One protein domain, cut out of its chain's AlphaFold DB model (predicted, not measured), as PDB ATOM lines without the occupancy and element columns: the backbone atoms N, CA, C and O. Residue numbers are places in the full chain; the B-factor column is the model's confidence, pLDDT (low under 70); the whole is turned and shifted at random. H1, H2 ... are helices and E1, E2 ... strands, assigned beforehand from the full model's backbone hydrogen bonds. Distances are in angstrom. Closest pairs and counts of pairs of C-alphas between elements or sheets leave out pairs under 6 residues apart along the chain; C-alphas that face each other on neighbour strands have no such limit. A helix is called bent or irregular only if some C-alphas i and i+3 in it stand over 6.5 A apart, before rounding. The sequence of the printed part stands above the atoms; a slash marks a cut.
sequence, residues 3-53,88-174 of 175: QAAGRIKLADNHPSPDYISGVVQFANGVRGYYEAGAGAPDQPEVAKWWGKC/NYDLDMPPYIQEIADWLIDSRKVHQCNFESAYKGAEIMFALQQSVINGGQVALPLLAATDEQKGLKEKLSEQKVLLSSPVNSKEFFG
ATOM      1  N   GLN A   3     393.397 420.506 400.184       97.50
ATOM      2  CA  GLN A   3     393.969 419.920 401.385       97.50
ATOM      3  C   GLN A   3     394.722 421.012 402.144       97.50
ATOM      4  O   GLN A   3     395.355 421.870 401.535       97.50
ATOM      5  N   ALA A   4     394.679 420.966 403.470       97.88
ATOM      6  CA  ALA A   4     395.482 421.831 404.320       97.88
ATOM      7  C   ALA A   4     396.114 421.027 405.461       97.88
ATOM      8  O   ALA A   4     395.656 419.928 405.789       97.88
ATOM      9  N   ALA A   5     397.180 421.571 406.038       97.50
ATOM     10  CA  ALA A   5     397.916 420.956 407.133       97.50
ATOM     11  C   ALA A   5     398.484 422.018 408.077       97.50
ATOM     12  O   ALA A   5     398.812 423.125 407.654       97.50
ATOM     13  N   GLY A   6     398.633 421.629 409.344       95.88
ATOM     14  CA  GLY A   6     399.213 422.461 410.389       95.88
ATOM     15  C   GLY A   6     398.294 423.576 410.895       95.88
ATOM     16  O   GLY A   6     397.401 424.061 410.198       95.88
ATOM     17  N   ARG A   7     398.497 423.938 412.162       95.38
ATOM     18  CA  ARG A   7     397.615 424.808 412.955       95.38
ATOM     19  C   ARG A   7     398.362 425.961 413.616       95.38
ATOM     20  O   ARG A   7     397.732 426.772 414.288       95.38
ATOM     21  N   ILE A   8     399.684 426.021 413.478       93.25
ATOM     22  CA  ILE A   8     400.527 426.943 414.244       93.25
ATOM     23  C   ILE A   8     400.145 428.388 413.917       93.25
ATOM     24  O   ILE A   8     399.934 429.198 414.820       93.25
ATOM     25  N   LYS A   9     399.948 428.687 412.632       92.94
ATOM     26  CA  LYS A   9     399.557 430.007 412.138       92.94
ATOM     27  C   LYS A   9     398.086 430.361 412.373       92.94
ATOM     28  O   LYS A   9     397.732 431.526 412.235       92.94
ATOM     29  N   LEU A  10     397.232 429.442 412.840       94.31
ATOM     30  CA  LEU A  10     395.833 429.761 413.189       94.31
ATOM     31  C   LEU A  10     395.706 430.623 414.460       94.31
ATOM     32  O   LEU A  10     394.610 431.107 414.771       94.31
ATOM     33  N   ALA A  11     396.797 430.762 415.217       91.12
ATOM     34  CA  ALA A  11     396.900 431.611 416.401       91.12
ATOM     35  C   ALA A  11     397.658 432.931 416.146       91.12
ATOM     36  O   ALA A  11     397.831 433.710 417.080       91.12
ATOM     37  N   ASP A  12     398.123 433.171 414.915       88.38
ATOM     38  CA  ASP A  12     398.845 434.391 414.527       88.38
ATOM     39  C   ASP A  12     397.877 435.583 414.332       88.38
ATOM     40  O   ASP A  12     396.657 435.423 414.297       88.38
ATOM     41  N   ASN A  13     398.421 436.788 414.152       88.81
ATOM     42  CA  ASN A  13     397.683 438.012 413.817       88.81
ATOM     43  C   ASN A  13     397.036 437.956 412.424       88.81
ATOM     44  O   ASN A  13     396.086 438.689 412.153       88.81
ATOM     45  N   HIS A  14     397.535 437.074 411.555       87.44
ATOM     46  CA  HIS A  14     396.934 436.746 410.265       87.44
ATOM     47  C   HIS A  14     396.614 435.242 410.228       87.44
ATOM     48  O   HIS A  14     397.402 434.473 409.674       87.44
ATOM     49  N   PRO A  15     395.501 434.799 410.850       92.50
ATOM     50  CA  PRO A  15     395.190 433.382 410.983       92.50
ATOM     51  C   PRO A  15     395.110 432.656 409.640       92.50
ATOM     52  O   PRO A  15     394.351 433.039 408.747       92.50
ATOM     53  N   SER A  16     395.876 431.576 409.513       94.50
ATOM     54  CA  SER A  16     395.858 430.695 408.346       94.50
ATOM     55  C   SER A  16     396.248 429.267 408.739       94.50
ATOM     56  O   SER A  16     396.893 429.075 409.773       94.50
ATOM     57  N   PRO A  17     395.914 428.242 407.933       96.75
ATOM     58  CA  PRO A  17     396.607 426.964 408.053       96.75
ATOM     59  C   PRO A  17     398.100 427.153 407.743       96.75
ATOM     60  O   PRO A  17     398.478 428.095 407.039       96.75
ATOM     61  N   ASP A  18     398.947 426.247 408.234       96.31
ATOM     62  CA  ASP A  18     400.392 426.331 407.970       96.31
ATOM     63  C   ASP A  18     400.721 426.007 406.505       96.31
ATOM     64  O   ASP A  18     401.721 426.479 405.968       96.31
ATOM     65  N   TYR A  19     399.881 425.196 405.859       97.25
ATOM     66  CA  TYR A  19     399.925 424.884 404.435       97.25
ATOM     67  C   TYR A  19     398.516 424.668 403.881       97.25
ATOM     68  O   TYR A  19     397.668 424.069 404.546       97.25
ATOM     69  N   ILE A  20     398.288 425.096 402.641       98.06
ATOM     70  CA  ILE A  20     397.095 424.771 401.858       98.06
ATOM     71  C   ILE A  20     397.467 424.534 400.395       98.06
ATOM     72  O   ILE A  20     398.298 425.243 399.827       98.06
ATOM     73  N   SER A  21     396.823 423.545 399.782       98.19
ATOM     74  CA  SER A  21     396.914 423.266 398.356       98.19
ATOM     75  C   SER A  21     395.561 422.889 397.776       98.19
ATOM     76  O   SER A  21     394.722 422.300 398.460       98.19
ATOM     77  N   GLY A  22     395.317 423.226 396.514       98.12
ATOM     78  CA  GLY A  22     394.082 422.841 395.854       98.12
ATOM     79  C   GLY A  22     394.026 423.137 394.365       98.12
ATOM     80  O   GLY A  22     394.850 423.857 393.803       98.12
ATOM     81  N   VAL A  23     393.000 422.560 393.738       98.19
ATOM     82  CA  VAL A  23     392.703 422.730 392.311       98.19
ATOM     83  C   VAL A  23     391.385 423.472 392.132       98.19
ATOM     84  O   VAL A  23     390.362 423.078 392.708       98.19
ATOM     85  N   VAL A  24     391.414 424.495 391.280       98.00
ATOM     86  CA  VAL A  24     390.267 425.321 390.879       98.00
ATOM     87  C   VAL A  24     389.985 425.102 389.398       98.00
ATOM     88  O   VAL A  24     390.910 425.055 388.589       98.00
ATOM     89  N   GLN A  25     388.710 424.969 389.041       97.56
ATOM     90  CA  GLN A  25     388.266 424.845 387.653       97.56
ATOM     91  C   GLN A  25     387.614 426.157 387.223       97.56
ATOM     92  O   GLN A  25     386.641 426.590 387.836       97.56
ATOM     93  N   PHE A  26     388.148 426.783 386.179       96.38
ATOM     94  CA  PHE A  26     387.585 428.001 385.608       96.38
ATOM     95  C   PHE A  26     386.561 427.667 384.521       96.38
ATOM     96  O   PHE A  26     386.658 426.637 383.851       96.38
ATOM     97  N   ALA A  27     385.597 428.566 384.303       96.44
ATOM     98  CA  ALA A  27     384.508 428.372 383.339       96.44
ATOM     99  C   ALA A  27     384.990 428.133 381.894       96.44
ATOM    100  O   ALA A  27     384.303 427.491 381.106       96.44
ATOM    101  N   ASN A  28     386.186 428.618 381.549       96.31
ATOM    102  CA  ASN A  28     386.819 428.426 380.243       96.31
ATOM    103  C   ASN A  28     387.662 427.136 380.141       96.31
ATOM    104  O   ASN A  28     388.400 426.966 379.173       96.31
ATOM    105  N   GLY A  29     387.602 426.247 381.137       96.38
ATOM    106  CA  GLY A  29     388.340 424.982 381.163       96.38
ATOM    107  C   GLY A  29     389.780 425.078 381.677       96.38
ATOM    108  O   GLY A  29     390.432 424.043 381.835       96.38
ATOM    109  N   VAL A  30     390.280 426.280 381.992       97.19
ATOM    110  CA  VAL A  30     391.577 426.447 382.664       97.19
ATOM    111  C   VAL A  30     391.515 425.830 384.063       97.19
ATOM    112  O   VAL A  30     390.484 425.868 384.738       97.19
ATOM    113  N   ARG A  31     392.636 425.259 384.515       97.50
ATOM    114  CA  ARG A  31     392.801 424.763 385.884       97.50
ATOM    115  C   ARG A  31     393.848 425.586 386.613       97.50
ATOM    116  O   ARG A  31     394.966 425.721 386.125       97.50
ATOM    117  N   GLY A  32     393.480 426.103 387.778       97.31
ATOM    118  CA  GLY A  32     394.415 426.723 388.710       97.31
ATOM    119  C   GLY A  32     394.907 425.698 389.720       97.31
ATOM    120  O   GLY A  32     394.094 424.968 390.289       97.31
ATOM    121  N   TYR A  33     396.217 425.663 389.945       97.50
ATOM    122  CA  TYR A  33     396.852 424.916 391.026       97.50
ATOM    123  C   TYR A  33     397.417 425.930 392.008       97.50
ATOM    124  O   TYR A  33     398.199 426.798 391.621       97.50
ATOM    125  N   TYR A  34     396.980 425.841 393.256       97.44
ATOM    126  CA  TYR A  34     397.372 426.763 394.311       97.44
ATOM    127  C   TYR A  34     398.100 425.977 395.381       97.44
ATOM    128  O   TYR A  34     397.594 424.946 395.810       97.44
ATOM    129  N   GLU A  35     399.252 426.479 395.813       96.62
ATOM    130  CA  GLU A  35     400.016 425.958 396.942       96.62
ATOM    131  C   GLU A  35     400.577 427.137 397.730       96.62
ATOM    132  O   GLU A  35     401.208 428.024 397.156       96.62
ATOM    133  N   ALA A  36     400.337 427.164 399.039       95.19
ATOM    134  CA  ALA A  36     400.812 428.228 399.911       95.19
ATOM    135  C   ALA A  36     401.188 427.678 401.286       95.19
ATOM    136  O   ALA A  36     400.532 426.777 401.806       95.19
ATOM    137  N   GLY A  37     402.228 428.255 401.888       94.25
ATOM    138  CA  GLY A  37     402.683 427.915 403.233       94.25
ATOM    139  C   GLY A  37     403.858 426.936 403.263       94.25
ATOM    140  O   GLY A  37     404.592 426.784 402.290       94.25
ATOM    141  N   ALA A  38     404.051 426.286 404.407       94.12
ATOM    142  CA  ALA A  38     405.291 425.606 404.782       94.12
ATOM    143  C   ALA A  38     405.729 424.488 403.821       94.12
ATOM    144  O   ALA A  38     406.929 424.249 403.657       94.12
ATOM    145  N   GLY A  39     404.749 423.815 403.212       93.12
ATOM    146  CA  GLY A  39     404.933 422.717 402.264       93.12
ATOM    147  C   GLY A  39     404.951 423.136 400.792       93.12
ATOM    148  O   GLY A  39     405.129 422.273 399.937       93.12
ATOM    149  N   ALA A  40     404.773 424.422 400.470       94.44
ATOM    150  CA  ALA A  40     404.778 424.885 399.082       94.44
ATOM    151  C   ALA A  40     406.181 424.735 398.454       94.44
ATOM    152  O   ALA A  40     407.174 424.940 399.162       94.44
ATOM    153  N   PRO A  41     406.304 424.400 397.154       92.44
ATOM    154  CA  PRO A  41     407.594 424.148 396.513       92.44
ATOM    155  C   PRO A  41     408.594 425.298 396.672       92.44
ATOM    156  O   PRO A  41     408.283 426.453 396.366       92.44
ATOM    157  N   ASP A  42     409.813 424.965 397.098       90.75
ATOM    158  CA  ASP A  42     410.867 425.957 397.296       90.75
ATOM    159  C   ASP A  42     411.256 426.646 395.974       90.75
ATOM    160  O   ASP A  42     411.255 426.032 394.907       90.75
ATOM    161  N   GLN A  43     411.588 427.934 396.069       92.00
ATOM    162  CA  GLN A  43     412.092 428.765 394.974       92.00
ATOM    163  C   GLN A  43     413.508 429.234 395.336       92.00
ATOM    164  O   GLN A  43     413.653 430.255 396.025       92.00
ATOM    165  N   PRO A  44     414.557 428.470 394.985       89.06
ATOM    166  CA  PRO A  44     415.934 428.779 395.373       89.06
ATOM    167  C   PRO A  44     416.457 430.087 394.765       89.06
ATOM    168  O   PRO A  44     417.356 430.700 395.332       89.06
ATOM    169  N   GLU A  45     415.873 430.550 393.660       90.62
ATOM    170  CA  GLU A  45     416.203 431.822 393.012       90.62
ATOM    171  C   GLU A  45     415.805 433.033 393.867       90.62
ATOM    172  O   GLU A  45     416.342 434.124 393.686       90.62
ATOM    173  N   VAL A  46     414.882 432.853 394.820       89.88
ATOM    174  CA  VAL A  46     414.416 433.926 395.698       89.88
ATOM    175  C   VAL A  46     415.053 433.804 397.079       89.88
ATOM    176  O   VAL A  46     414.742 432.905 397.865       89.88
ATOM    177  N   ALA A  47     415.917 434.770 397.400       85.25
ATOM    178  CA  ALA A  47     416.669 434.788 398.653       85.25
ATOM    179  C   ALA A  47     415.788 435.011 399.896       85.25
ATOM    180  O   ALA A  47     416.036 434.434 400.954       85.25
ATOM    181  N   LYS A  48     414.760 435.865 399.797       84.88
ATOM    182  CA  LYS A  48     413.884 436.186 400.935       84.88
ATOM    183  C   LYS A  48     412.829 435.098 401.097       84.88
ATOM    184  O   LYS A  48     412.051 434.873 400.177       84.88
ATOM    185  N   TRP A  49     412.750 434.485 402.279       80.94
ATOM    186  CA  TRP A  49     411.821 433.381 402.556       80.94
ATOM    187  C   TRP A  49     410.356 433.740 402.244       80.94
ATOM    188  O   TRP A  49     409.677 432.996 401.547       80.94
ATOM    189  N   TRP A  50     409.905 434.923 402.670       79.00
ATOM    190  CA  TRP A  50     408.542 435.418 402.445       79.00
ATOM    191  C   TRP A  50     408.293 435.858 400.999       79.00
ATOM    192  O   TRP A  50     407.155 436.076 400.603       79.00
ATOM    193  N   GLY A  51     409.359 436.020 400.211       84.12
ATOM    194  CA  GLY A  51     409.293 436.444 398.818       84.12
ATOM    195  C   GLY A  51     409.145 435.289 397.836       84.12
ATOM    196  O   GLY A  51     409.072 435.549 396.642       84.12
ATOM    197  N   LYS A  52     409.115 434.029 398.294       89.75
ATOM    198  CA  LYS A  52     409.068 432.817 397.452       89.75
ATOM    199  C   LYS A  52     407.697 432.598 396.786       89.75
ATOM    200  O   LYS A  52     407.149 431.500 396.788       89.75
ATOM    201  N   CYS A  53     407.145 433.651 396.194       92.19
ATOM    202  CA  CYS A  53     405.920 433.644 395.412       92.19
ATOM    203  C   CYS A  53     406.261 433.384 393.944       92.19
ATOM    204  O   CYS A  53     406.937 434.194 393.300       92.19
ATOM    205  N   ASN A  88     410.706 447.465 391.873       89.75
ATOM    206  CA  ASN A  88     411.488 448.688 391.845       89.75
ATOM    207  C   ASN A  88     410.573 449.866 392.169       89.75
ATOM    208  O   ASN A  88     409.812 450.321 391.325       89.75
ATOM    209  N   TYR A  89     410.679 450.397 393.386       90.44
ATOM    210  CA  TYR A  89     409.808 451.480 393.842       90.44
ATOM    211  C   TYR A  89     409.892 452.734 392.961       90.44
ATOM    212  O   TYR A  89     408.866 453.373 392.749       90.44
ATOM    213  N   ASP A  90     411.062 453.054 392.406       94.94
ATOM    214  CA  ASP A  90     411.238 454.243 391.565       94.94
ATOM    215  C   ASP A  90     410.537 454.107 390.206       94.94
ATOM    216  O   ASP A  90     410.133 455.107 389.617       94.94
ATOM    217  N   LEU A  91     410.378 452.876 389.709       92.75
ATOM    218  CA  LEU A  91     409.721 452.594 388.431       92.75
ATOM    219  C   LEU A  91     408.250 452.197 388.601       92.75
ATOM    220  O   LEU A  91     407.417 452.598 387.793       92.75
ATOM    221  N   ASP A  92     407.931 451.445 389.653       92.06
ATOM    222  CA  ASP A  92     406.632 450.798 389.848       92.06
ATOM    223  C   ASP A  92     405.650 451.680 390.636       92.06
ATOM    224  O   ASP A  92     404.447 451.651 390.372       92.06
ATOM    225  N   MET A  93     406.124 452.494 391.592       95.12
ATOM    226  CA  MET A  93     405.225 453.335 392.400       95.12
ATOM    227  C   MET A  93     404.633 454.524 391.641       95.12
ATOM    228  O   MET A  93     403.448 454.794 391.850       95.12
ATOM    229  N   PRO A  94     405.375 455.257 390.782       96.81
ATOM    230  CA  PRO A  94     404.789 456.372 390.046       96.81
ATOM    231  C   PRO A  94     403.563 455.991 389.197       96.81
ATOM    232  O   PRO A  94     402.535 456.653 389.365       96.81
ATOM    233  N   PRO A  95     403.590 454.940 388.345       95.56
ATOM    234  CA  PRO A  95     402.398 454.546 387.599       95.56
ATOM    235  C   PRO A  95     401.282 454.052 388.525       95.56
ATOM    236  O   PRO A  95     400.136 454.439 388.322       95.56
ATOM    237  N   TYR A  96     401.599 453.303 389.587       95.38
ATOM    238  CA  TYR A  96     400.607 452.849 390.569       95.38
ATOM    239  C   TYR A  96     399.850 454.022 391.220       95.38
ATOM    240  O   TYR A  96     398.623 454.052 391.251       95.38
ATOM    241  N   ILE A  97     400.567 455.046 391.695       96.94
ATOM    242  CA  ILE A  97     399.953 456.235 392.311       96.94
ATOM    243  C   ILE A  97     399.166 457.044 391.275       96.94
ATOM    244  O   ILE A  97     398.084 457.550 391.583       96.94
ATOM    245  N   GLN A  98     399.681 457.159 390.048       97.81
ATOM    246  CA  GLN A  98     398.974 457.857 388.979       97.81
ATOM    247  C   GLN A  98     397.658 457.154 388.629       97.81
ATOM    248  O   GLN A  98     396.649 457.833 388.466       97.81
ATOM    249  N   GLU A  99     397.627 455.820 388.580       97.50
ATOM    250  CA  GLU A  99     396.392 455.056 388.373       97.50
ATOM    251  C   GLU A  99     395.366 455.311 389.488       97.50
ATOM    252  O   GLU A  99     394.166 455.376 389.216       97.50
ATOM    253  N   ILE A 100     395.810 455.503 390.739       97.31
ATOM    254  CA  ILE A 100     394.909 455.850 391.852       97.31
ATOM    255  C   ILE A 100     394.296 457.229 391.609       97.31
ATOM    256  O   ILE A 100     393.080 457.392 391.721       97.31
ATOM    257  N   ALA A 101     395.123 458.221 391.271       98.12
ATOM    258  CA  ALA A 101     394.657 459.576 390.990       98.12
ATOM    259  C   ALA A 101     393.687 459.604 389.799       98.12
ATOM    260  O   ALA A 101     392.622 460.216 389.878       98.12
ATOM    261  N   ASP A 102     394.021 458.889 388.727       98.38
ATOM    262  CA  ASP A 102     393.197 458.749 387.532       98.38
ATOM    263  C   ASP A 102     391.824 458.152 387.853       98.38
ATOM    264  O   ASP A 102     390.815 458.655 387.355       98.38
ATOM    265  N   TRP A 103     391.771 457.131 388.713       97.94
ATOM    266  CA  TRP A 103     390.511 456.511 389.115       97.94
ATOM    267  C   TRP A 103     389.657 457.424 390.003       97.94
ATOM    268  O   TRP A 103     388.437 457.484 389.843       97.94
ATOM    269  N   LEU A 104     390.287 458.166 390.921       97.38
ATOM    270  CA  LEU A 104     389.601 459.144 391.775       97.38
ATOM    271  C   LEU A 104     388.980 460.290 390.963       97.38
ATOM    272  O   LEU A 104     387.953 460.835 391.364       97.38
ATOM    273  N   ILE A 105     389.599 460.655 389.838       98.44
ATOM    274  CA  ILE A 105     389.121 461.710 388.936       98.44
ATOM    275  C   ILE A 105     388.051 461.184 387.972       98.44
ATOM    276  O   ILE A 105     387.065 461.872 387.712       98.44
ATOM    277  N   ASP A 106     388.236 459.982 387.425       98.00
ATOM    278  CA  ASP A 106     387.316 459.358 386.475       98.00
ATOM    279  C   ASP A 106     387.038 457.909 386.878       98.00
ATOM    280  O   ASP A 106     387.872 457.017 386.710       98.00
ATOM    281  N   SER A 107     385.810 457.640 387.325       96.38
ATOM    282  CA  SER A 107     385.384 456.310 387.769       96.38
ATOM    283  C   SER A 107     385.464 455.232 386.680       96.38
ATOM    284  O   SER A 107     385.365 454.048 386.993       96.38
ATOM    285  N   ARG A 108     385.628 455.615 385.405       97.06
ATOM    286  CA  ARG A 108     385.831 454.686 384.280       97.06
ATOM    287  C   ARG A 108     387.279 454.204 384.170       97.06
ATOM    288  O   ARG A 108     387.515 453.168 383.555       97.06
ATOM    289  N   LYS A 109     388.243 454.919 384.759       97.56
ATOM    290  CA  LYS A 109     389.663 454.539 384.805       97.56
ATOM    291  C   LYS A 109     389.951 453.650 386.014       97.56
ATOM    292  O   LYS A 109     390.704 454.018 386.904       97.56
ATOM    293  N   VAL A 110     389.303 452.489 386.068       96.75
ATOM    294  CA  VAL A 110     389.406 451.576 387.213       96.75
ATOM    295  C   VAL A 110     390.853 451.126 387.423       96.75
ATOM    296  O   VAL A 110     391.477 450.583 386.512       96.75
ATOM    297  N   HIS A 111     391.362 451.312 388.641       96.38
ATOM    298  CA  HIS A 111     392.697 450.864 389.029       96.38
ATOM    299  C   HIS A 111     392.815 449.336 388.925       96.38
ATOM    300  O   HIS A 111     391.897 448.599 389.304       96.38
ATOM    301  N   GLN A 112     393.966 448.833 388.471       93.19
ATOM    302  CA  GLN A 112     394.174 447.394 388.254       93.19
ATOM    303  C   GLN A 112     394.003 446.580 389.554       93.19
ATOM    304  O   GLN A 112     393.339 445.546 389.579       93.19
ATOM    305  N   CYS A 113     394.520 447.099 390.670       93.31
ATOM    306  CA  CYS A 113     394.344 446.561 392.030       93.31
ATOM    307  C   CYS A 113     393.042 446.997 392.744       93.31
ATOM    308  O   CYS A 113     393.059 447.261 393.945       93.31
ATOM    309  N   ASN A 114     391.917 447.119 392.037       94.81
ATOM    310  CA  ASN A 114     390.631 447.420 392.674       94.81
ATOM    311  C   ASN A 114     390.118 446.257 393.552       94.81
ATOM    312  O   ASN A 114     390.513 445.098 393.389       94.81
ATOM    313  N   PHE A 115     389.192 446.568 394.465       94.81
ATOM    314  CA  PHE A 115     388.634 445.587 395.398       94.81
ATOM    315  C   PHE A 115     387.913 444.430 394.698       94.81
ATOM    316  O   PHE A 115     388.070 443.294 395.124       94.81
ATOM    317  N   GLU A 116     387.163 444.676 393.621       93.38
ATOM    318  CA  GLU A 116     386.419 443.618 392.925       93.38
ATOM    319  C   GLU A 116     387.363 442.560 392.327       93.38
ATOM    320  O   GLU A 116     387.111 441.358 392.430       93.38
ATOM    321  N   SER A 117     388.485 442.993 391.748       91.75
ATOM    322  CA  SER A 117     389.541 442.098 391.269       91.75
ATOM    323  C   SER A 117     390.210 441.338 392.417       91.75
ATOM    324  O   SER A 117     390.360 440.118 392.340       91.75
ATOM    325  N   ALA A 118     390.587 442.033 393.496       93.44
ATOM    326  CA  ALA A 118     391.245 441.412 394.649       93.44
ATOM    327  C   ALA A 118     390.331 440.403 395.372       93.44
ATOM    328  O   ALA A 118     390.779 439.325 395.773       93.44
ATOM    329  N   TYR A 119     389.040 440.722 395.474       94.69
ATOM    330  CA  TYR A 119     388.021 439.894 396.109       94.69
ATOM    331  C   TYR A 119     387.919 438.515 395.455       94.69
ATOM    332  O   TYR A 119     387.850 437.519 396.166       94.69
ATOM    333  N   LYS A 120     388.017 438.430 394.122       93.56
ATOM    334  CA  LYS A 120     387.993 437.148 393.394       93.56
ATOM    335  C   LYS A 120     389.118 436.211 393.845       93.56
ATOM    336  O   LYS A 120     388.897 435.016 394.015       93.56
ATOM    337  N   GLY A 121     390.322 436.740 394.077       93.69
ATOM    338  CA  GLY A 121     391.450 435.953 394.586       93.69
ATOM    339  C   GLY A 121     391.234 435.472 396.024       93.69
ATOM    340  O   GLY A 121     391.486 434.304 396.331       93.69
ATOM    341  N   ALA A 122     390.724 436.351 396.891       94.56
ATOM    342  CA  ALA A 122     390.401 436.009 398.276       94.56
ATOM    343  C   ALA A 122     389.288 434.951 398.364       94.56
ATOM    344  O   ALA A 122     389.411 433.978 399.107       94.56
ATOM    345  N   GLU A 123     388.239 435.097 397.553       96.62
ATOM    346  CA  GLU A 123     387.110 434.172 397.484       96.62
ATOM    347  C   GLU A 123     387.556 432.759 397.087       96.62
ATOM    348  O   GLU A 123     387.125 431.780 397.697       96.62
ATOM    349  N   ILE A 124     388.489 432.637 396.133       97.12
ATOM    350  CA  ILE A 124     389.085 431.341 395.786       97.12
ATOM    351  C   ILE A 124     389.765 430.717 397.010       97.12
ATOM    352  O   ILE A 124     389.549 429.535 397.276       97.12
ATOM    353  N   MET A 125     390.553 431.475 397.783       97.06
ATOM    354  CA  MET A 125     391.211 430.924 398.976       97.06
ATOM    355  C   MET A 125     390.210 430.484 400.043       97.06
ATOM    356  O   MET A 125     390.378 429.401 400.607       97.06
ATOM    357  N   PHE A 126     389.147 431.251 400.287       97.12
ATOM    358  CA  PHE A 126     388.087 430.830 401.206       97.12
ATOM    359  C   PHE A 126     387.361 429.579 400.708       97.12
ATOM    360  O   PHE A 126     387.135 428.656 401.487       97.12
ATOM    361  N   ALA A 127     387.103 429.459 399.403       97.88
ATOM    362  CA  ALA A 127     386.528 428.243 398.833       97.88
ATOM    363  C   ALA A 127     387.448 427.021 399.001       97.88
ATOM    364  O   ALA A 127     386.959 425.916 399.249       97.88
ATOM    365  N   LEU A 128     388.776 427.190 398.926       98.31
ATOM    366  CA  LEU A 128     389.717 426.112 399.251       98.31
ATOM    367  C   LEU A 128     389.637 425.731 400.736       98.31
ATOM    368  O   LEU A 128     389.580 424.545 401.051       98.31
ATOM    369  N   GLN A 129     389.564 426.700 401.650       98.00
ATOM    370  CA  GLN A 129     389.399 426.424 403.084       98.00
ATOM    371  C   GLN A 129     388.074 425.697 403.371       98.00
ATOM    372  O   GLN A 129     388.071 424.670 404.051       98.00
ATOM    373  N   GLN A 130     386.961 426.137 402.777       98.12
ATOM    374  CA  GLN A 130     385.673 425.444 402.879       98.12
ATOM    375  C   GLN A 130     385.716 424.040 402.260       98.12
ATOM    376  O   GLN A 130     385.122 423.109 402.802       98.12
ATOM    377  N   SER A 131     386.465 423.844 401.169       98.44
ATOM    378  CA  SER A 131     386.677 422.522 400.567       98.44
ATOM    379  C   SER A 131     387.365 421.562 401.543       98.44
ATOM    380  O   SER A 131     386.965 420.400 401.623       98.44
ATOM    381  N   VAL A 132     388.329 422.048 402.338       98.25
ATOM    382  CA  VAL A 132     388.975 421.273 403.416       98.25
ATOM    383  C   VAL A 132     387.987 420.942 404.535       98.25
ATOM    384  O   VAL A 132     387.899 419.783 404.950       98.25
ATOM    385  N   ILE A 133     387.235 421.936 405.013       97.88
ATOM    386  CA  ILE A 133     386.262 421.779 406.107       97.88
ATOM    387  C   ILE A 133     385.210 420.724 405.735       97.88
ATOM    388  O   ILE A 133     385.002 419.754 406.472       97.88
ATOM    389  N   ASN A 134     384.624 420.868 404.545       96.50
ATOM    390  CA  ASN A 134     383.533 420.029 404.054       96.50
ATOM    391  C   ASN A 134     384.013 418.686 403.478       96.50
ATOM    392  O   ASN A 134     383.211 417.771 403.309       96.50
ATOM    393  N   GLY A 135     385.307 418.551 403.164       96.50
ATOM    394  CA  GLY A 135     385.867 417.354 402.529       96.50
ATOM    395  C   GLY A 135     385.363 417.127 401.099       96.50
ATOM    396  O   GLY A 135     385.231 415.981 400.673       96.50
ATOM    397  N   GLY A 136     385.051 418.197 400.362       96.19
ATOM    398  CA  GLY A 136     384.354 418.108 399.078       96.19
ATOM    399  C   GLY A 136     384.565 419.309 398.160       96.19
ATOM    400  O   GLY A 136     385.326 420.228 398.459       96.19
ATOM    401  N   GLN A 137     383.910 419.284 396.999       97.38
ATOM    402  CA  GLN A 137     383.929 420.397 396.049       97.38
ATOM    403  C   GLN A 137     383.088 421.567 396.573       97.38
ATOM    404  O   GLN A 137     382.045 421.361 397.188       97.38
ATOM    405  N   VAL A 138     383.541 422.788 396.293       97.75
ATOM    406  CA  VAL A 138     382.838 424.032 396.619       97.75
ATOM    407  C   VAL A 138     382.681 424.813 395.321       97.75
ATOM    408  O   VAL A 138     383.644 424.949 394.563       97.75
ATOM    409  N   ALA A 139     381.460 425.261 395.043       97.12
ATOM    410  CA  ALA A 139     381.168 426.100 393.889       97.12
ATOM    411  C   ALA A 139     381.489 427.568 394.205       97.12
ATOM    412  O   ALA A 139     381.332 428.009 395.342       97.12
ATOM    413  N   LEU A 140     381.920 428.303 393.182       96.06
ATOM    414  CA  LEU A 140     382.093 429.754 393.217       96.06
ATOM    415  C   LEU A 140     380.981 430.419 392.381       96.06
ATOM    416  O   LEU A 140     380.582 429.834 391.366       96.06
ATOM    417  N   PRO A 141     380.503 431.625 392.749       96.06
ATOM    418  CA  PRO A 141     380.902 432.408 393.927       96.06
ATOM    419  C   PRO A 141     380.379 431.809 395.244       96.06
ATOM    420  O   PRO A 141     379.451 430.996 395.248       96.06
ATOM    421  N   LEU A 142     380.976 432.209 396.367       96.50
ATOM    422  CA  LEU A 142     380.530 431.806 397.699       96.50
ATOM    423  C   LEU A 142     379.224 432.531 398.046       96.50
ATOM    424  O   LEU A 142     379.148 433.756 398.036       96.50
ATOM    425  N   LEU A 143     378.179 431.766 398.368       95.25
ATOM    426  CA  LEU A 143     376.828 432.313 398.569       95.25
ATOM    427  C   LEU A 143     376.500 432.654 400.027       95.25
ATOM    428  O   LEU A 143     375.489 433.301 400.294       95.25
ATOM    429  N   ALA A 144     377.317 432.196 400.975       93.81
ATOM    430  CA  ALA A 144     377.087 432.386 402.398       93.81
ATOM    431  C   ALA A 144     378.401 432.649 403.132       93.81
ATOM    432  O   ALA A 144     379.431 432.043 402.830       93.81
ATOM    433  N   ALA A 145     378.337 433.532 404.128       92.88
ATOM    434  CA  ALA A 145     379.440 433.746 405.049       92.88
ATOM    435  C   ALA A 145     379.681 432.484 405.889       92.88
ATOM    436  O   ALA A 145     378.736 431.840 406.348       92.88
ATOM    437  N   THR A 146     380.950 432.158 406.105       95.38
ATOM    438  CA  THR A 146     381.403 431.070 406.974       95.38
ATOM    439  C   THR A 146     382.517 431.607 407.870       95.38
ATOM    440  O   THR A 146     383.147 432.607 407.549       95.38
ATOM    441  N   ASP A 147     382.725 430.982 409.027       96.12
ATOM    442  CA  ASP A 147     383.925 431.201 409.836       96.12
ATOM    443  C   ASP A 147     384.940 430.109 409.482       96.12
ATOM    444  O   ASP A 147     385.007 429.056 410.129       96.12
ATOM    445  N   GLU A 148     385.687 430.315 408.393       96.25
ATOM    446  CA  GLU A 148     386.668 429.332 407.932       96.25
ATOM    447  C   GLU A 148     387.747 429.076 408.988       96.25
ATOM    448  O   GLU A 148     388.232 427.953 409.109       96.25
ATOM    449  N   GLN A 149     388.090 430.072 409.810       94.69
ATOM    450  CA  GLN A 149     389.116 429.925 410.841       94.69
ATOM    451  C   GLN A 149     388.673 428.958 411.933       94.69
ATOM    452  O   GLN A 149     389.431 428.060 412.311       94.69
ATOM    453  N   LYS A 150     387.437 429.095 412.421       96.31
ATOM    454  CA  LYS A 150     386.857 428.129 413.357       96.31
ATOM    455  C   LYS A 150     386.770 426.740 412.726       96.31
ATOM    456  O   LYS A 150     387.226 425.774 413.335       96.31
ATOM    457  N   GLY A 151     386.257 426.643 411.499       97.31
ATOM    458  CA  GLY A 151     386.121 425.359 410.806       97.31
ATOM    459  C   GLY A 151     387.461 424.643 410.608       97.31
ATOM    460  O   GLY A 151     387.570 423.442 410.858       97.31
ATOM    461  N   LEU A 152     388.516 425.367 410.227       97.50
ATOM    462  CA  LEU A 152     389.865 424.809 410.095       97.50
ATOM    463  C   LEU A 152     390.438 424.363 411.448       97.50
ATOM    464  O   LEU A 152     391.024 423.284 411.524       97.50
ATOM    465  N   LYS A 153     390.225 425.133 412.527       95.81
ATOM    466  CA  LYS A 153     390.621 424.739 413.896       95.81
ATOM    467  C   LYS A 153     389.906 423.481 414.387       95.81
ATOM    468  O   LYS A 153     390.444 422.774 415.234       95.81
ATOM    469  N   GLU A 154     388.715 423.179 413.893       96.38
ATOM    470  CA  GLU A 154     388.012 421.935 414.228       96.38
ATOM    471  C   GLU A 154     388.460 420.772 413.329       96.38
ATOM    472  O   GLU A 154     388.556 419.634 413.785       96.38
ATOM    473  N   LYS A 155     388.768 421.053 412.057       97.19
ATOM    474  CA  LYS A 155     389.043 420.026 411.044       97.19
ATOM    475  C   LYS A 155     390.490 419.541 411.003       97.19
ATOM    476  O   LYS A 155     390.728 418.370 410.704       97.19
ATOM    477  N   LEU A 156     391.458 420.434 411.204       97.31
ATOM    478  CA  LEU A 156     392.869 420.129 410.971       97.31
ATOM    479  C   LEU A 156     393.469 419.288 412.098       97.31
ATOM    480  O   LEU A 156     393.222 419.528 413.278       97.31
ATOM    481  N   SER A 157     394.312 418.332 411.718       94.19
ATOM    482  CA  SER A 157     395.082 417.503 412.647       94.19
ATOM    483  C   SER A 157     396.094 418.331 413.450       94.19
ATOM    484  O   SER A 157     396.633 419.313 412.944       94.19
ATOM    485  N   GLU A 158     396.411 417.887 414.670       93.38
ATOM    486  CA  GLU A 158     397.504 418.422 415.505       93.38
ATOM    487  C   GLU A 158     398.903 418.004 415.008       93.38
ATOM    488  O   GLU A 158     399.925 418.379 415.583       93.38
ATOM    489  N   GLN A 159     398.981 417.200 413.943       94.31
ATOM    490  CA  GLN A 159     400.254 416.862 413.316       94.31
ATOM    491  C   GLN A 159     400.948 418.112 412.769       94.31
ATOM    492  O   GLN A 159     400.328 418.985 412.159       94.31
ATOM    493  N   LYS A 160     402.272 418.156 412.946       93.62
ATOM    494  CA  LYS A 160     403.107 419.203 412.359       93.62
ATOM    495  C   LYS A 160     403.003 419.165 410.837       93.62
ATOM    496  O   LYS A 160     403.010 418.092 410.234       93.62
ATOM    497  N   VAL A 161     402.952 420.349 410.233       96.25
ATOM    498  CA  VAL A 161     403.060 420.506 408.782       96.25
ATOM    499  C   VAL A 161     404.392 419.941 408.279       96.25
ATOM    500  O   VAL A 161     405.400 419.972 408.985       96.25
ATOM    501  N   LEU A 162     404.409 419.425 407.053       95.69
ATOM    502  CA  LEU A 162     405.651 419.043 406.390       95.69
ATOM    503  C   LEU A 162     406.267 420.272 405.723       95.69
ATOM    504  O   LEU A 162     405.580 421.018 405.028       95.69
ATOM    505  N   LEU A 163     407.565 420.470 405.937       94.69
ATOM    506  CA  LEU A 163     408.305 421.567 405.325       94.69
ATOM    507  C   LEU A 163     408.848 421.131 403.965       94.69
ATOM    508  O   LEU A 163     409.454 420.067 403.858       94.69
ATOM    509  N   SER A 164     408.695 421.977 402.950       92.69
ATOM    510  CA  SER A 164     409.328 421.771 401.640       92.69
ATOM    511  C   SER A 164     410.831 422.055 401.651       92.69
ATOM    512  O   SER A 164     411.565 421.542 400.810       92.69
ATOM    513  N   SER A 165     411.297 422.864 402.607       89.25
ATOM    514  CA  SER A 165     412.692 423.267 402.760       89.25
ATOM    515  C   SER A 165     413.040 423.446 404.243       89.25
ATOM    516  O   SER A 165     412.229 424.012 404.987       89.25
ATOM    517  N   PRO A 166     414.240 423.032 404.705       89.19
ATOM    518  CA  PRO A 166     414.678 423.241 406.088       89.19
ATOM    519  C   PRO A 166     414.661 424.709 406.533       89.19
ATOM    520  O   PRO A 166     414.466 424.989 407.714       89.19
ATOM    521  N   VAL A 167     414.803 425.654 405.593       86.19
ATOM    522  CA  VAL A 167     414.739 427.106 405.853       86.19
ATOM    523  C   VAL A 167     413.414 427.524 406.501       86.19
ATOM    524  O   VAL A 167     413.386 428.481 407.274       86.19
ATOM    525  N   ASN A 168     412.328 426.786 406.254       89.00
ATOM    526  CA  ASN A 168     411.010 427.093 406.807       89.00
ATOM    527  C   ASN A 168     410.886 426.719 408.301       89.00
ATOM    528  O   ASN A 168     409.944 427.157 408.956       89.00
ATOM    529  N   SER A 169     411.830 425.952 408.869       90.88
ATOM    530  CA  SER A 169     411.766 425.491 410.269       90.88
ATOM    531  C   SER A 169     411.662 426.647 411.254       90.88
ATOM    532  O   SER A 169     410.811 426.626 412.140       90.88
ATOM    533  N   LYS A 170     412.465 427.693 411.057       89.31
ATOM    534  CA  LYS A 170     412.474 428.842 411.962       89.31
ATOM    535  C   LYS A 170     411.112 429.534 412.021       89.31
ATOM    536  O   LYS A 170     410.677 429.931 413.094       89.31
ATOM    537  N   GLU A 171     410.445 429.658 410.877       88.00
ATOM    538  CA  GLU A 171     409.169 430.366 410.767       88.00
ATOM    539  C   GLU A 171     408.000 429.560 411.343       88.00
ATOM    540  O   GLU A 171     407.137 430.110 412.027       88.00
ATOM    541  N   PHE A 172     407.963 428.253 411.073       89.81
ATOM    542  CA  PHE A 172     406.837 427.411 411.479       89.81
ATOM    543  C   PHE A 172     407.052 426.731 412.829       89.81
ATOM    544  O   PHE A 172     406.081 426.460 413.522       89.81
ATOM    545  N   PHE A 173     408.291 426.460 413.238       91.25
ATOM    546  CA  PHE A 173     408.601 425.716 414.465       91.25
ATOM    547  C   PHE A 173     409.439 426.498 415.480       91.25
ATOM    548  O   PHE A 173     409.645 425.993 416.582       91.25
ATOM    549  N   GLY A 174     409.916 427.703 415.146       81.44
ATOM    550  CA  GLY A 174     410.745 428.517 416.044       81.44
ATOM    551  C   GLY A 174     412.127 427.924 416.346       81.44
ATOM    552  O   GLY A 174     412.790 428.400 417.267       81.44
TER     553      GLY A 174
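This is residues 3 to 53 and 88 to 174 of the 175 residues of an uncharacterized protein of Lentisphaerae bacterium GWF2_52_8 (UniProt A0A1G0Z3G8). A small sheet of three strands has the long helix H3 across one face, with H4 beside the last part of H3. The first part of H3 reaches past the sheet toward H2, far off at one end of the model, where residues 88 to 95 stick out. Printed are 138 residues with, along the chain, E1, H1, E2, E3, H2, H3, H4 and H5; the antiparallel sheet has the order E1, E2, E3, and the class is mixed. The whole is loose, with a radius of gyration of the C-alphas of 18.0 A, and spans 52 by 39 by 32 A.

E1, residues 3 to 5, is antiparallel to E2, residues 19 to 25; N 3 and O 21 are 2.8 A apart, within hydrogen-bond range. E2 forms a hairpin with E3, residues 31 to 37; N 22 and O 34 are 2.9 A apart. H2, residues 89 to 105, touches no helix. H3, residues 115 to 134, is on the sheet at a height of 10.5 A, making two layers, a helix on one face of a sheet. It runs across the strands, at 72 degrees to E2 on the local plane; the closest C-alphas of H3 and E2 are those of Leu 128 and Gly 22, 6.4 A apart, and the closest of H3 and E1 are those of Val 132 and Gln 3, 5.6 A apart. With residues 126 to 133 alone it touches H4, residues 148 to 155, the same way at a shallow tilt of 17 degrees; the closest C-alphas, of Ile 133 and Gly 151, are 5.9 A apart. H5, residues 166 to 173, is close but not clearly touching H1, residues 8 to 11; the closest C-alphas, of Ile 8 and Phe 172, are 6.9 A apart. Every O i to N i+4 pair is within range in H4, 11 of 13 in H2, 14 of 16 in H3 and 2 of 4 in H5; H1 is too short for one.

E1 begins at C-alpha 3 (393.969, 419.920, 401.385). E2 measures 20.4 A, E3 20.2 A, H2 23.6 A and H3 27.5 A from first to last C-alpha. H5 is only just irregular, with C-alphas 167 and 170 6.7 A apart; it ends at C-alpha 173 (408.601, 425.716, 414.465).

The farthest C-alphas, of Ile 105 and Gln 159, are 52.2 A apart. Residues 54 to 87 are not printed; C-alphas 53 and 88 are 16.4 A apart across the cut. The link from H3 to H4 is long. No printed residue has a pLDDT under 70.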